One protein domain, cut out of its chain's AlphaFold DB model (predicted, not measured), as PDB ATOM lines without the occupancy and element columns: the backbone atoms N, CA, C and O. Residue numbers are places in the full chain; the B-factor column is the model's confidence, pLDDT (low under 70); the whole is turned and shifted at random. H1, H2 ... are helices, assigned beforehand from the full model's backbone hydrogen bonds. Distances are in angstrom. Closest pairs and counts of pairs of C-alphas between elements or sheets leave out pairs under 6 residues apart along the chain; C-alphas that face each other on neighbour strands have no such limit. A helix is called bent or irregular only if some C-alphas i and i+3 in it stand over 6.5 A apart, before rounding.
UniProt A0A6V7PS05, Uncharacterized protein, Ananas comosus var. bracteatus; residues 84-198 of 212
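AT A GLANCE: This is residues 84 to 198 of the 212 residues of an uncharacterized protein of Ananas comosus var. bracteatus (UniProt A0A6V7PS05). Look first for the longest helix, H3: it is bent, and both its arms pack on H2, which forms a hairpin with H1, the two side by side and running opposite ways. Beyond this body an arm of residues 183 to 198, with H4 in it, sticks out past the end of H3 and adds much of the length. The printed part has 115 residues with four named helices, H1, H2, H3 and H4 in chain order, and no named strand; the class is all helix. It is loose, with a radius of gyration of the C-alphas of 19.2 A, and spans 68 by 33 by 16 A. Residues 84 to 109 make a long stretch with no named element.

HOW THE PARTS SIT: Begin at H3, residues 152 to 182, assigned as one helix by its hydrogen bonds but bent, with C-alphas 168 and 171 being 7.2 A apart. Its arms H3a, residues 152 to 168, and H3b, residues 171 to 182, stand at a steep tilt of 38 degrees, only just steep. Next find H2, residues 127 to 142, which touches H3b: the closest C-alphas, of Leu 131 and Arg 174, are 5.8 A apart, at a shallow tilt of 27 degrees, opposite ways. H2 also touches H3a, and the two form a helical hairpin; the closest C-alphas, of Leu 138 and Ile 163, are 6.0 A apart, at a steep tilt of 43 degrees. H1, residues 110 to 121, touches H2 in another helical hairpin, at a shallow tilt of 6 degrees, opposite ways, with the C-alphas of Gly 121 and Ala 133 closest at 5.1 A. H1 and H3a are close but not clearly touching, the C-alphas of Leu 111 and Ala 155 being closest at 7.1 A. H4, residues 186 to 197, touches no helix. In H1, H2, H3a, H3b and H4 every O i to N i+4 pair is within hydrogen-bond range.

IN THESE COORDINATES: Find C-alpha 152 at (137.264, 161.047, 186.176); from there H3a runs 24.1 A to C-alpha 168, and H3b runs 16.2 A from C-alpha 171 to C-alpha 182. H2 is 22.5 A long and H1 16.7 A, starting from C-alpha 110 at (131.510, 159.855, 175.647). H4 runs 16.3 A to C-alpha 197 at (147.873, 201.494, 137.102).

THE WHOLE: The two C-alphas farthest apart, of Lys 149 and Gln 198, are 68.3 A apart. Without residues 183 to 198 the body spans 41 by 33 by 16 A. The printed part has no cut, and no link is long. Look for low confidence, pLDDT under 70, at residues 95 to 102, 145, 150, 183 to 187 and 198.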
ATOM      1  N   TYR A  84     143.683 158.657 177.024       88.12
ATOM      2  CA  TYR A  84     142.427 158.239 177.621       88.12
ATOM      3  C   TYR A  84     141.712 157.240 176.709       88.12
ATOM      4  O   TYR A  84     141.694 157.406 175.494       88.12
ATOM      5  N   GLY A  85     141.145 156.184 177.291       89.69
ATOM      6  CA  GLY A  85     140.414 155.172 176.530       89.69
ATOM      7  C   GLY A  85     141.192 154.587 175.350       89.69
ATOM      8  O   GLY A  85     142.407 154.369 175.421       89.69
ATOM      9  N   HIS A  86     140.474 154.308 174.269       90.31
ATOM     10  CA  HIS A  86     141.002 153.644 173.082       90.31
ATOM     11  C   HIS A  86     141.465 154.623 171.993       90.31
ATOM     12  O   HIS A  86     142.225 154.213 171.116       90.31
ATOM     13  N   TYR A  87     141.033 155.887 172.043       90.44
ATOM     14  CA  TYR A  87     141.191 156.849 170.944       90.44
ATOM     15  C   TYR A  87     141.718 158.221 171.360       90.44
ATOM     16  O   TYR A  87     142.156 158.999 170.521       90.44
ATOM     17  N   CYS A  88     141.686 158.575 172.643       90.50
ATOM     18  CA  CYS A  88     142.164 159.889 173.053       90.50
ATOM     19  C   CYS A  88     143.678 159.888 173.257       90.50
ATOM     20  O   CYS A  88     144.192 159.328 174.229       90.50
ATOM     21  N   GLY A  89     144.394 160.578 172.375       87.19
ATOM     22  CA  GLY A  89     145.790 160.940 172.570       87.19
ATOM     23  C   GLY A  89     146.582 161.003 171.265       87.19
ATOM     24  O   GLY A  89     146.154 160.505 170.226       87.19
ATOM     25  N   PRO A  90     147.783 161.594 171.282       80.88
ATOM     26  CA  PRO A  90     148.598 161.702 170.081       80.88
ATOM     27  C   PRO A  90     149.089 160.334 169.629       80.88
ATOM     28  O   PRO A  90     149.714 159.603 170.407       80.88
ATOM     29  N   ASN A  91     148.862 160.032 168.349       76.62
ATOM     30  CA  ASN A  91     149.216 158.745 167.755       76.62
ATOM     31  C   ASN A  91     148.681 157.567 168.594       76.62
ATOM     32  O   ASN A  91     149.376 156.569 168.798       76.62
ATOM     33  N   TRP A  92     147.477 157.737 169.146       79.69
ATOM     34  CA  TRP A  92     146.807 156.773 170.000       79.69
ATOM     35  C   TRP A  92     145.405 156.524 169.466       79.69
ATOM     36  O   TRP A  92     144.491 157.292 169.719       79.69
ATOM     37  N   SER A  93     145.255 155.428 168.738       80.25
ATOM     38  CA  SER A  93     143.956 154.936 168.304       80.25
ATOM     39  C   SER A  93     144.004 153.416 168.314       80.25
ATOM     40  O   SER A  93     145.030 152.833 167.936       80.25
ATOM     41  N   SER A  94     142.917 152.757 168.717       75.75
ATOM     42  CA  SER A  94     142.804 151.305 168.548       75.75
ATOM     43  C   SER A  94     142.961 150.909 167.069       75.75
ATOM     44  O   SER A  94     142.795 151.733 166.168       75.75
ATOM     45  N   GLY A  95     143.427 149.686 166.818       62.25
ATOM     46  CA  GLY A  95     143.806 149.210 165.485       62.25
ATOM     47  C   GLY A  95     145.187 149.667 164.997       62.25
ATOM     48  O   GLY A  95     145.948 148.857 164.459       62.25
ATOM     49  N   LYS A  96     145.601 150.916 165.265       65.38
ATOM     50  CA  LYS A  96     146.866 151.467 164.725       65.38
ATOM     51  C   LYS A  96     148.131 150.824 165.302       65.38
ATOM     52  O   LYS A  96     149.116 150.667 164.585       65.38
ATOM     53  N   ASN A  97     148.112 150.395 166.568       59.50
ATOM     54  CA  ASN A  97     149.285 149.799 167.228       59.50
ATOM     55  C   ASN A  97     149.676 148.414 166.666       59.50
ATOM     56  O   ASN A  97     150.808 147.982 166.868       59.50
ATOM     57  N   GLY A  98     148.765 147.735 165.955       58.38
ATOM     58  CA  GLY A  98     149.005 146.443 165.299       58.38
ATOM     59  C   GLY A  98     149.113 146.518 163.773       58.38
ATOM     60  O   GLY A  98     149.158 145.479 163.124       58.38
ATOM     61  N   GLY A  99     149.110 147.723 163.185       57.66
ATOM     62  CA  GLY A  99     149.046 147.902 161.730       57.66
ATOM     63  C   GLY A  99     147.684 147.558 161.111       57.66
ATOM     64  O   GLY A  99     147.588 147.435 159.892       57.66
ATOM     65  N   SER A 100     146.637 147.402 161.929       59.50
ATOM     66  CA  SER A 100     145.270 147.229 161.442       59.50
ATOM     67  C   SER A 100     144.748 148.563 160.908       59.50
ATOM     68  O   SER A 100     144.831 149.590 161.580       59.50
ATOM     69  N   MET A 101     144.179 148.533 159.702       58.25
ATOM     70  CA  MET A 101     143.464 149.668 159.101       58.25
ATOM     71  C   MET A 101     142.074 149.884 159.723       58.25
ATOM     72  O   MET A 101     141.382 150.837 159.380       58.25
ATOM     73  N   LEU A 102     141.641 148.977 160.601       64.50
ATOM     74  CA  LEU A 102     140.321 148.986 161.217       64.50
ATOM     75  C   LEU A 102     140.392 149.478 162.660       64.50
ATOM     76  O   LEU A 102     141.123 148.909 163.472       64.50
ATOM     77  N   TRP A 103     139.576 150.491 162.956       76.88
ATOM     78  CA  TRP A 103     139.233 150.952 164.301       76.88
ATOM     79  C   TRP A 103     138.418 149.849 164.996       76.88
ATOM     80  O   TRP A 103     137.213 149.708 164.782       76.88
ATOM     81  N   ASP A 104     139.109 148.982 165.732       79.50
ATOM     82  CA  ASP A 104     138.625 147.659 166.139       79.50
ATOM     83  C   ASP A 104     137.905 147.653 167.493       79.50
ATOM     84  O   ASP A 104     137.166 146.715 167.800       79.50
ATOM     85  N   GLN A 105     138.073 148.702 168.300       87.38
ATOM     86  CA  GLN A 105     137.479 148.775 169.634       87.38
ATOM     87  C   GLN A 105     136.327 149.774 169.705       87.38
ATOM     88  O   GLN A 105     136.340 150.840 169.101       87.38
ATOM     89  N   ARG A 106     135.299 149.476 170.498       88.44
ATOM     90  CA  ARG A 106     134.257 150.476 170.772       88.44
ATOM     91  C   ARG A 106     134.810 151.545 171.720       88.44
ATOM     92  O   ARG A 106     135.538 151.176 172.644       88.44
ATOM     93  N   PRO A 107     134.468 152.833 171.540       91.62
ATOM     94  CA  PRO A 107     134.812 153.857 172.517       91.62
ATOM     95  C   PRO A 107     134.274 153.499 173.904       91.62
ATOM     96  O   PRO A 107     133.141 153.021 174.026       91.62
ATOM     97  N   ILE A 108     135.079 153.706 174.945       91.69
ATOM     98  CA  ILE A 108     134.709 153.287 176.307       91.69
ATOM     99  C   ILE A 108     133.622 154.167 176.931       91.69
ATOM    100  O   ILE A 108     132.859 153.700 177.781       91.69
ATOM    101  N   ASP A 109     133.538 155.431 176.516       92.25
ATOM    102  CA  ASP A 109     132.568 156.411 176.990       92.25
ATOM    103  C   ASP A 109     132.434 157.609 176.032       92.25
ATOM    104  O   ASP A 109     132.895 157.563 174.892       92.25
ATOM    105  N   TRP A 110     131.764 158.679 176.479       91.75
ATOM    106  CA  TRP A 110     131.510 159.855 175.647       91.75
ATOM    107  C   TRP A 110     132.786 160.621 175.274       91.75
ATOM    108  O   TRP A 110     132.888 161.115 174.152       91.75
ATOM    109  N   LEU A 111     133.759 160.725 176.188       93.12
ATOM    110  CA  LEU A 111     135.014 161.419 175.895       93.12
ATOM    111  C   LEU A 111     135.800 160.646 174.833       93.12
ATOM    112  O   LEU A 111     136.236 161.232 173.842       93.12
ATOM    113  N   ASP A 112     135.907 159.330 175.006       92.88
ATOM    114  CA  ASP A 112     136.562 158.453 174.035       92.88
ATOM    115  C   ASP A 112     135.832 158.453 172.681       92.88
ATOM    116  O   ASP A 112     136.459 158.397 171.626       92.88
ATOM    117  N   PHE A 113     134.502 158.603 172.686       92.69
ATOM    118  CA  PHE A 113     133.703 158.756 171.467       92.69
ATOM    119  C   PHE A 113     133.995 160.070 170.728       92.69
ATOM    120  O   PHE A 113     134.091 160.069 169.498       92.69
ATOM    121  N   CYS A 114     134.180 161.184 171.445       94.38
ATOM    122  CA  CYS A 114     134.611 162.437 170.822       94.38
ATOM    123  C   CYS A 114     135.973 162.267 170.127       94.38
ATOM    124  O   CYS A 114     136.140 162.724 168.998       94.38
ATOM    125  N   CYS A 115     136.921 161.580 170.773       93.50
ATOM    126  CA  CYS A 115     138.240 161.310 170.201       93.50
ATOM    127  C   CYS A 115     138.165 160.382 168.983       93.50
ATOM    128  O   CYS A 115     138.778 160.679 167.967       93.50
ATOM    129  N   TYR A 116     137.349 159.327 169.040       92.56
ATOM    130  CA  TYR A 116     137.090 158.436 167.905       92.56
ATOM    131  C   TYR A 116     136.595 159.194 166.662       92.56
ATOM    132  O   TYR A 116     137.124 159.019 165.565       92.56
ATOM    133  N   CYS A 117     135.607 160.080 166.826       93.12
ATOM    134  CA  CYS A 117     135.095 160.896 165.724       93.12
ATOM    135  C   CYS A 117     136.139 161.895 165.201       93.12
ATOM    136  O   CYS A 117     136.223 162.119 163.992       93.12
ATOM    137  N   HIS A 118     136.925 162.498 166.101       94.06
ATOM    138  CA  HIS A 118     138.000 163.422 165.730       94.06
ATOM    139  C   HIS A 118     139.057 162.716 164.888       94.06
ATOM    140  O   HIS A 118     139.356 163.183 163.795       94.06
ATOM    141  N   ASP A 119     139.524 161.556 165.339       91.31
ATOM    142  CA  ASP A 119     140.518 160.723 164.668       91.31
ATOM    143  C   ASP A 119     140.110 160.326 163.237       91.31
ATOM    144  O   ASP A 119     140.955 160.322 162.340       91.31
ATOM    145  N   ILE A 120     138.822 160.045 162.998       89.81
ATOM    146  CA  ILE A 120     138.277 159.798 161.650       89.81
ATOM    147  C   ILE A 120     138.305 161.075 160.806       89.81
ATOM    148  O   ILE A 120     138.744 161.062 159.658       89.81
ATOM    149  N   GLY A 121     137.835 162.195 161.364       89.88
ATOM    150  CA  GLY A 121     137.827 163.485 160.667       89.88
ATOM    151  C   GLY A 121     139.229 164.014 160.354       89.88
ATOM    152  O   GLY A 121     139.391 164.826 159.442       89.88
ATOM    153  N   TYR A 122     140.233 163.539 161.091       89.69
ATOM    154  CA  TYR A 122     141.633 163.913 160.949       89.69
ATOM    155  C   TYR A 122     142.418 163.041 159.959       89.69
ATOM    156  O   TYR A 122     143.583 163.337 159.690       89.69
ATOM    157  N   ASP A 123     141.802 162.000 159.384       87.56
ATOM    158  CA  ASP A 123     142.396 161.150 158.341       87.56
ATOM    159  C   ASP A 123     142.360 161.841 156.963       87.56
ATOM    160  O   ASP A 123     141.717 161.418 156.003       87.56
ATOM    161  N   THR A 124     142.979 163.019 156.897       88.69
ATOM    162  CA  THR A 124     143.005 163.900 155.728       88.69
ATOM    163  C   THR A 124     144.157 164.899 155.842       88.69
ATOM    164  O   THR A 124     144.590 165.257 156.933       88.69
ATOM    165  N   TYR A 125     144.633 165.405 154.703       91.06
ATOM    166  CA  TYR A 125     145.630 166.486 154.646       91.06
ATOM    167  C   TYR A 125     145.026 167.861 154.308       91.06
ATOM    168  O   TYR A 125     145.717 168.880 154.366       91.06
ATOM    169  N   ASP A 126     143.740 167.899 153.958       92.06
ATOM    170  CA  ASP A 126     143.005 169.117 153.609       92.06
ATOM    171  C   ASP A 126     142.755 169.999 154.845       92.06
ATOM    172  O   ASP A 126     142.151 169.552 155.824       92.06
ATOM    173  N   GLN A 127     143.201 171.261 154.804       93.56
ATOM    174  CA  GLN A 127     143.140 172.158 155.964       93.56
ATOM    175  C   GLN A 127     141.709 172.521 156.368       93.56
ATOM    176  O   GLN A 127     141.440 172.648 157.562       93.56
ATOM    177  N   ALA A 128     140.782 172.642 155.414       94.19
ATOM    178  CA  ALA A 128     139.388 172.953 155.711       94.19
ATOM    179  C   ALA A 128     138.695 171.767 156.395       94.19
ATOM    180  O   ALA A 128     137.949 171.952 157.359       94.19
ATOM    181  N   LYS A 129     138.990 170.534 155.963       94.19
ATOM    182  CA  LYS A 129     138.500 169.319 156.630       94.19
ATOM    183  C   LYS A 129     139.097 169.155 158.028       94.19
ATOM    184  O   LYS A 129     138.351 168.844 158.953       94.19
ATOM    185  N   LEU A 130     140.393 169.427 158.202       95.31
ATOM    186  CA  LEU A 130     141.036 169.401 159.521       95.31
ATOM    187  C   LEU A 130     140.439 170.450 160.470       95.31
ATOM    188  O   LEU A 130     140.129 170.135 161.614       95.31
ATOM    189  N   LEU A 131     140.217 171.677 159.989       96.00
ATOM    190  CA  LEU A 131     139.562 172.733 160.766       96.00
ATOM    191  C   LEU A 131     138.139 172.331 161.172       96.00
ATOM    192  O   LEU A 131     137.740 172.518 162.321       96.00
ATOM    193  N   LYS A 132     137.379 171.735 160.248       97.00
ATOM    194  CA  LYS A 132     136.038 171.216 160.534       97.00
ATOM    195  C   LYS A 132     136.070 170.126 161.609       97.00
ATOM    196  O   LYS A 132     135.212 170.132 162.490       97.00
ATOM    197  N   ALA A 133     137.043 169.216 161.552       96.50
ATOM    198  CA  ALA A 133     137.215 168.174 162.560       96.50
ATOM    199  C   ALA A 133     137.522 168.770 163.944       96.50
ATOM    200  O   ALA A 133     136.908 168.360 164.926       96.50
ATOM    201  N   ASP A 134     138.400 169.773 164.026       96.81
ATOM    202  CA  ASP A 134     138.729 170.444 165.290       96.81
ATOM    203  C   ASP A 134     137.544 171.188 165.905       96.81
ATOM    204  O   ASP A 134     137.337 171.114 167.115       96.81
ATOM    205  N   LEU A 135     136.752 171.892 165.088       97.81
ATOM    206  CA  LEU A 135     135.552 172.591 165.551       97.81
ATOM    207  C   LEU A 135     134.511 171.606 166.094       97.81
ATOM    208  O   LEU A 135     133.997 171.801 167.194       97.81
ATOM    209  N   ALA A 136     134.252 170.519 165.362       96.94
ATOM    210  CA  ALA A 136     133.336 169.470 165.805       96.94
ATOM    211  C   ALA A 136     133.836 168.772 167.080       96.94
ATOM    212  O   ALA A 136     133.049 168.426 167.962       96.94
ATOM    213  N   PHE A 137     135.151 168.582 167.204       96.19
ATOM    214  CA  PHE A 137     135.745 168.000 168.399       96.19
ATOM    215  C   PHE A 137     135.631 168.935 169.604       96.19
ATOM    216  O   PHE A 137     135.218 168.485 170.672       96.19
ATOM    217  N   LEU A 138     135.910 170.230 169.431       96.88
ATOM    218  CA  LEU A 138     135.726 171.237 170.474       96.88
ATOM    219  C   LEU A 138     134.270 171.275 170.959       96.88
ATOM    220  O   LEU A 138     134.022 171.205 172.162       96.88
ATOM    221  N   GLU A 139     133.309 171.300 170.035       95.88
ATOM    222  CA  GLU A 139     131.883 171.247 170.363       95.88
ATOM    223  C   GLU A 139     131.534 169.963 171.131       95.88
ATOM    224  O   GLU A 139     130.853 170.006 172.160       95.88
ATOM    225  N   CYS A 140     132.042 168.810 170.677       95.06
ATOM    226  CA  CYS A 140     131.839 167.533 171.357       95.06
ATOM    227  C   CYS A 140     132.367 167.587 172.789       95.06
ATOM    228  O   CYS A 140     131.640 167.182 173.696       95.06
ATOM    229  N   LEU A 141     133.575 168.138 172.986       93.94
ATOM    230  CA  LEU A 141     134.234 168.323 174.278       93.94
ATOM    231  C   LEU A 141     133.510 169.315 175.189       93.94
ATOM    232  O   LEU A 141     133.647 169.214 176.400       93.94
ATOM    233  N   GLU A 142     132.740 170.269 174.682       93.88
ATOM    234  CA  GLU A 142     132.075 171.285 175.508       93.88
ATOM    235  C   GLU A 142     130.722 170.840 176.063       93.88
ATOM    236  O   GLU A 142     130.220 171.442 177.014       93.88
ATOM    237  N   LYS A 143     130.167 169.729 175.568       89.25
ATOM    238  CA  LYS A 143     128.859 169.245 176.020       89.25
ATOM    239  C   LYS A 143     128.805 169.020 177.544       89.25
ATOM    240  O   LYS A 143     129.719 168.415 178.129       89.25
ATOM    241  N   PRO A 144     127.746 169.497 178.224       71.38
ATOM    242  CA  PRO A 144     127.551 169.232 179.642       71.38
ATOM    243  C   PRO A 144     127.172 167.757 179.864       71.38
ATOM    244  O   PRO A 144     126.538 167.139 179.015       71.38
ATOM    245  N   ARG A 145     127.520 167.211 181.040       68.69
ATOM    246  CA  ARG A 145     127.130 165.859 181.508       68.69
ATOM    247  C   ARG A 145     127.667 164.684 180.676       68.69
ATOM    248  O   ARG A 145     126.933 163.767 180.324       68.69
ATOM    249  N   MET A 146     128.970 164.674 180.420       75.88
ATOM    250  CA  MET A 146     129.628 163.489 179.864       75.88
ATOM    251  C   MET A 146     129.721 162.385 180.915       75.88
ATOM    252  O   MET A 146     130.296 162.599 181.982       75.88
ATOM    253  N   ALA A 147     129.194 161.201 180.607       77.31
ATOM    254  CA  ALA A 147     129.502 160.007 181.382       77.31
ATOM    255  C   ALA A 147     130.950 159.601 181.084       77.31
ATOM    256  O   ALA A 147     131.289 159.393 179.920       77.31
ATOM    257  N   THR A 148     131.792 159.506 182.114       79.56
ATOM    258  CA  THR A 148     133.185 159.056 181.997       79.56
ATOM    259  C   THR A 148     133.354 157.739 182.749       79.56
ATOM    260  O   THR A 148     132.955 157.610 183.905       79.56
ATOM    261  N   LYS A 149     133.913 156.735 182.073       78.69
ATOM    262  CA  LYS A 149     134.169 155.394 182.618       78.69
ATOM    263  C   LYS A 149     135.664 155.121 182.781       78.69
ATOM    264  O   LYS A 149     136.040 154.376 183.677       78.69
ATOM    265  N   GLY A 150     136.525 155.763 181.986       67.00
ATOM    266  CA  GLY A 150     137.987 155.575 181.991       67.00
ATOM    267  C   GLY A 150     138.770 156.346 183.066       67.00
ATOM    268  O   GLY A 150     139.979 156.511 182.930       67.00
ATOM    269  N   GLY A 151     138.101 156.851 184.110       76.69
ATOM    270  CA  GLY A 151     138.704 157.621 185.209       76.69
ATOM    271  C   GLY A 151     138.421 159.127 185.137       76.69
ATOM    272  O   GLY A 151     138.790 159.800 184.175       76.69
ATOM    273  N   ALA A 152     137.782 159.674 186.177       80.12
ATOM    274  CA  ALA A 152     137.264 161.047 186.176       80.12
ATOM    275  C   ALA A 152     138.362 162.122 186.063       80.12
ATOM    276  O   ALA A 152     138.226 163.054 185.275       80.12
ATOM    277  N   ASN A 153     139.473 161.968 186.793       83.88
ATOM    278  CA  ASN A 153     140.559 162.958 186.801       83.88
ATOM    279  C   ASN A 153     141.318 163.006 185.469       83.88
ATOM    280  O   ASN A 153     141.613 164.088 184.968       83.88
ATOM    281  N   ALA A 154     141.599 161.843 184.870       83.81
ATOM    282  CA  ALA A 154     142.258 161.767 183.568       83.81
ATOM    283  C   ALA A 154     141.376 162.373 182.466       83.81
ATOM    284  O   ALA A 154     141.863 163.160 181.657       83.81
ATOM    285  N   ALA A 155     140.073 162.072 182.487       86.81
ATOM    286  CA  ALA A 155     139.105 162.661 181.568       86.81
ATOM    287  C   ALA A 155     139.015 164.185 181.720       86.81
ATOM    288  O   ALA A 155     139.012 164.909 180.726       86.81
ATOM    289  N   LEU A 156     138.966 164.677 182.964       87.88
ATOM    290  CA  LEU A 156     138.899 166.104 183.268       87.88
ATOM    291  C   LEU A 156     140.149 166.839 182.775       87.88
ATOM    292  O   LEU A 156     140.027 167.856 182.092       87.88
ATOM    293  N   LEU A 157     141.335 166.306 183.080       87.56
ATOM    294  CA  LEU A 157     142.606 166.891 182.661       87.56
ATOM    295  C   LEU A 157     142.737 166.901 181.135       87.56
ATOM    296  O   LEU A 157     143.049 167.941 180.558       87.56
ATOM    297  N   TYR A 158     142.451 165.767 180.485       89.19
ATOM    298  CA  TYR A 158     142.475 165.655 179.028       89.19
ATOM    299  C   TYR A 158     141.555 166.696 178.389       89.19
ATOM    300  O   TYR A 158     141.987 167.471 177.537       89.19
ATOM    301  N   ARG A 159     140.299 166.760 178.849       90.94
ATOM    302  CA  ARG A 159     139.287 167.686 178.340       90.94
ATOM    303  C   ARG A 159     139.718 169.143 178.505       90.94
ATOM    304  O   ARG A 159     139.683 169.885 177.530       90.94
ATOM    305  N   ALA A 160     140.134 169.550 179.705       90.50
ATOM    306  CA  ALA A 160     140.530 170.932 179.979       90.50
ATOM    307  C   ALA A 160     141.702 171.375 179.091       90.50
ATOM    308  O   ALA A 160     141.668 172.443 178.479       90.50
ATOM    309  N   MET A 161     142.711 170.516 178.978       88.88
ATOM    310  CA  MET A 161     143.900 170.770 178.177       88.88
ATOM    311  C   MET A 161     143.577 170.853 176.677       88.88
ATOM    312  O   MET A 161     143.998 171.802 176.015       88.88
ATOM    313  N   TYR A 162     142.804 169.904 176.134       91.88
ATOM    314  CA  TYR A 162     142.450 169.903 174.710       91.88
ATOM    315  C   TYR A 162     141.527 171.059 174.331       91.88
ATOM    316  O   TYR A 162     141.779 171.700 173.317       91.88
ATOM    317  N   ILE A 163     140.510 171.378 175.142       93.69
ATOM    318  CA  ILE A 163     139.630 172.534 174.892       93.69
ATOM    319  C   ILE A 163     140.462 173.808 174.757       93.69
ATOM    320  O   ILE A 163     140.284 174.586 173.820       93.69
ATOM    321  N   ALA A 164     141.395 174.018 175.678       93.25
ATOM    322  CA  ALA A 164     142.191 175.226 175.674       93.25
ATOM    323  C   ALA A 164     143.234 175.250 174.543       93.25
ATOM    324  O   ALA A 164     143.379 176.273 173.880       93.25
ATOM    325  N   GLY A 165     143.897 174.129 174.245       89.94
ATOM    326  CA  GLY A 165     144.796 174.029 173.089       89.94
ATOM    327  C   GLY A 165     144.075 174.252 171.752       89.94
ATOM    328  O   GLY A 165     144.583 174.965 170.885       89.94
ATOM    329  N   LEU A 166     142.867 173.701 171.599       94.06
ATOM    330  CA  LEU A 166     142.023 173.899 170.418       94.06
ATOM    331  C   LEU A 166     141.648 175.371 170.249       94.06
ATOM    332  O   LEU A 166     141.923 175.948 169.198       94.06
ATOM    333  N   ARG A 167     141.077 175.990 171.291       95.12
ATOM    334  CA  ARG A 167     140.608 177.384 171.256       95.12
ATOM    335  C   ARG A 167     141.738 178.389 171.064       95.12
ATOM    336  O   ARG A 167     141.579 179.342 170.308       95.12
ATOM    337  N   SER A 168     142.861 178.199 171.752       92.31
ATOM    338  CA  SER A 168     143.923 179.208 171.806       92.31
ATOM    339  C   SER A 168     144.980 179.056 170.719       92.31
ATOM    340  O   SER A 168     145.669 180.029 170.426       92.31
ATOM    341  N   ILE A 169     145.154 177.861 170.142       91.25
ATOM    342  CA  ILE A 169     146.278 177.585 169.234       91.25
ATOM    343  C   ILE A 169     145.786 176.978 167.925       91.25
ATOM    344  O   ILE A 169     145.976 177.563 166.858       91.25
ATOM    345  N   LEU A 170     145.174 175.795 167.991       91.50
ATOM    346  CA  LEU A 170     145.027 174.938 166.815       91.50
ATOM    347  C   LEU A 170     143.971 175.457 165.830       91.50
ATOM    348  O   LEU A 170     144.244 175.543 164.631       91.50
ATOM    349  N   ILE A 171     142.804 175.863 166.339       95.00
ATOM    350  CA  ILE A 171     141.716 176.415 165.523       95.00
ATOM    351  C   ILE A 171     142.128 177.754 164.893       95.00
ATOM    352  O   ILE A 171     142.024 177.863 163.672       95.00
ATOM    353  N   PRO A 172     142.654 178.756 165.636       94.38
ATOM    354  CA  PRO A 172     143.123 180.003 165.025       94.38
ATOM    355  C   PRO A 172     144.169 179.777 163.929       94.38
ATOM    356  O   PRO A 172     144.080 180.372 162.854       94.38
ATOM    357  N   TYR A 173     145.126 178.877 164.174       91.94
ATOM    358  CA  TYR A 173     146.160 178.540 163.201       91.94
ATOM    359  C   TYR A 173     145.571 177.943 161.916       91.94
ATOM    360  O   TYR A 173     145.894 178.396 160.818       91.94
ATOM    361  N   ARG A 174     144.669 176.963 162.027       94.06
ATOM    362  CA  ARG A 174     144.040 176.345 160.853       94.06
ATOM    363  C   ARG A 174     143.106 177.278 160.109       94.06
ATOM    364  O   ARG A 174     143.135 177.285 158.883       94.06
ATOM    365  N   THR A 175     142.340 178.097 160.819       92.81
ATOM    366  CA  THR A 175     141.535 179.159 160.204       92.81
ATOM    367  C   THR A 175     142.418 180.085 159.375       92.81
ATOM    368  O   THR A 175     142.081 180.396 158.236       92.81
ATOM    369  N   HIS A 176     143.593 180.464 159.887       92.81
ATOM    370  CA  HIS A 176     144.544 181.262 159.122       92.81
ATOM    371  C   HIS A 176     145.052 180.533 157.866       92.81
ATOM    372  O   HIS A 176     145.052 181.124 156.789       92.81
ATOM    373  N   LEU A 177     145.424 179.251 157.967       91.94
ATOM    374  CA  LEU A 177     145.860 178.463 156.805       91.94
ATOM    375  C   LEU A 177     144.775 178.337 155.730       91.94
ATOM    376  O   LEU A 177     145.073 178.481 154.548       91.94
ATOM    377  N   VAL A 178     143.527 178.089 156.132       92.62
ATOM    378  CA  VAL A 178     142.388 178.018 155.207       92.62
ATOM    379  C   VAL A 178     142.174 179.368 154.528       92.62
ATOM    380  O   VAL A 178     142.040 179.414 153.310       92.62
ATOM    381  N   ASN A 179     142.242 180.470 155.280       89.81
ATOM    382  CA  ASN A 179     142.101 181.818 154.726       89.81
ATOM    383  C   ASN A 179     143.201 182.160 153.709       89.81
ATOM    384  O   ASN A 179     142.924 182.825 152.713       89.81
ATOM    385  N   LEU A 180     144.438 181.702 153.931       89.06
ATOM    386  CA  LEU A 180     145.526 181.857 152.958       89.06
ATOM    387  C   LEU A 180     145.281 181.049 151.676       89.06
ATOM    388  O   LEU A 180     145.695 181.476 150.604       89.06
ATOM    389  N   GLN A 181     144.617 179.896 151.779       84.44
ATOM    390  CA  GLN A 181     144.262 179.063 150.624       84.44
ATOM    391  C   GLN A 181     143.052 179.604 149.854       84.44
ATOM    392  O   GLN A 181     142.974 179.407 148.645       84.44
ATOM    393  N   SER A 182     142.118 180.273 150.535       76.19
ATOM    394  CA  SER A 182     140.910 180.850 149.932       76.19
ATOM    395  C   SER A 182     141.054 182.317 149.517       76.19
ATOM    396  O   SER A 182     140.130 182.873 148.928       76.19
ATOM    397  N   GLY A 183     142.157 182.976 149.881       67.88
ATOM    398  CA  GLY A 183     142.414 184.369 149.527       67.88
ATOM    399  C   GLY A 183     142.626 184.555 148.019       67.88
ATOM    400  O   GLY A 183     143.040 183.611 147.342       67.88
ATOM    401  N   PRO A 184     142.374 185.766 147.480       62.38
ATOM    402  CA  PRO A 184     142.697 186.066 146.090       62.38
ATOM    403  C   PRO A 184     144.177 185.774 145.866       62.38
ATOM    404  O   PRO A 184     145.022 186.159 146.683       62.38
ATOM    405  N   SER A 185     144.493 185.062 144.782       63.16
ATOM    406  CA  SER A 185     145.884 184.711 144.511       63.16
ATOM    407  C   SER A 185     146.711 186.000 144.449       63.16
ATOM    408  O   SER A 185     146.248 187.021 143.937       63.16
ATOM    409  N   PHE A 186     147.942 185.985 144.967       64.44
ATOM    410  CA  PHE A 186     148.834 187.149 144.876       64.44
ATOM    411  C   PHE A 186     148.936 187.673 143.430       64.44
ATOM    412  O   PHE A 186     148.999 188.876 143.206       64.44
ATOM    413  N   VAL A 187     148.858 186.766 142.452       68.25
ATOM    414  CA  VAL A 187     148.827 187.057 141.013       68.25
ATOM    415  C   VAL A 187     147.582 187.845 140.604       68.25
ATOM    416  O   VAL A 187     147.684 188.777 139.818       68.25
ATOM    417  N   GLU A 188     146.416 187.521 141.152       70.75
ATOM    418  CA  GLU A 188     145.147 188.202 140.875       70.75
ATOM    419  C   GLU A 188     145.092 189.586 141.537       70.75
ATOM    420  O   GLU A 188     144.653 190.559 140.927       70.75
ATOM    421  N   MET A 189     145.631 189.715 142.754       70.81
ATOM    422  CA  MET A 189     145.747 191.009 143.431       70.81
ATOM    423  C   MET A 189     146.772 191.923 142.738       70.81
ATOM    424  O   MET A 189     146.493 193.101 142.517       70.81
ATOM    425  N   PHE A 190     147.928 191.380 142.336       75.19
ATOM    426  CA  PHE A 190     148.947 192.105 141.573       75.19
ATOM    427  C   PHE A 190     148.449 192.454 140.164       75.19
ATOM    428  O   PHE A 190     148.622 193.582 139.716       75.19
ATOM    429  N   GLY A 191     147.745 191.537 139.498       78.19
ATOM    430  CA  GLY A 191     147.099 191.769 138.209       78.19
ATOM    431  C   GLY A 191     146.069 192.894 138.281       78.19
ATOM    432  O   GLY A 191     146.122 193.817 137.475       78.19
ATOM    433  N   ASN A 192     145.201 192.898 139.294       77.81
ATOM    434  CA  ASN A 192     144.232 193.976 139.521       77.81
ATOM    435  C   ASN A 192     144.902 195.316 139.867       77.81
ATOM    436  O   ASN A 192     144.394 196.373 139.487       77.81
ATOM    437  N   PHE A 193     146.041 195.295 140.563       79.50
ATOM    438  CA  PHE A 193     146.817 196.496 140.873       79.50
ATOM    439  C   PHE A 193     147.489 197.086 139.625       79.50
ATOM    440  O   PHE A 193     147.337 198.275 139.359       79.50
ATOM    441  N   ILE A 194     148.152 196.256 138.813       80.62
ATOM    442  CA  ILE A 194     148.754 196.679 137.539       80.62
ATOM    443  C   ILE A 194     147.675 197.156 136.561       80.62
ATOM    444  O   ILE A 194     147.834 198.203 135.947       80.62
ATOM    445  N   SER A 195     146.530 196.473 136.500       76.38
ATOM    446  CA  SER A 195     145.396 196.870 135.651       76.38
ATOM    447  C   SER A 195     144.814 198.232 136.050       76.38
ATOM    448  O   SER A 195     144.392 198.997 135.189       76.38
ATOM    449  N   LYS A 196     144.825 198.577 137.347       73.56
ATOM    450  CA  LYS A 196     144.446 199.915 137.839       73.56
ATOM    451  C   LYS A 196     145.515 200.981 137.597       73.56
ATOM    452  O   LYS A 196     145.169 202.151 137.489       73.56
ATOM    453  N   LEU A 197     146.786 200.596 137.508       72.69
ATOM    454  CA  LEU A 197     147.873 201.494 137.102       72.69
ATOM    455  C   LEU A 197     147.920 201.710 135.582       72.69
ATOM    456  O   LEU A 197     148.576 202.637 135.113       72.69
ATOM    457  N   GLN A 198     147.223 200.873 134.814       68.44
ATOM    458  CA  GLN A 198     147.323 200.807 133.365       68.44
ATOM    459  C   GLN A 198     145.983 201.153 132.693       68.44
ATOM    460  O   GLN A 198     145.412 200.308 132.023       68.44
TER     461      GLN A 198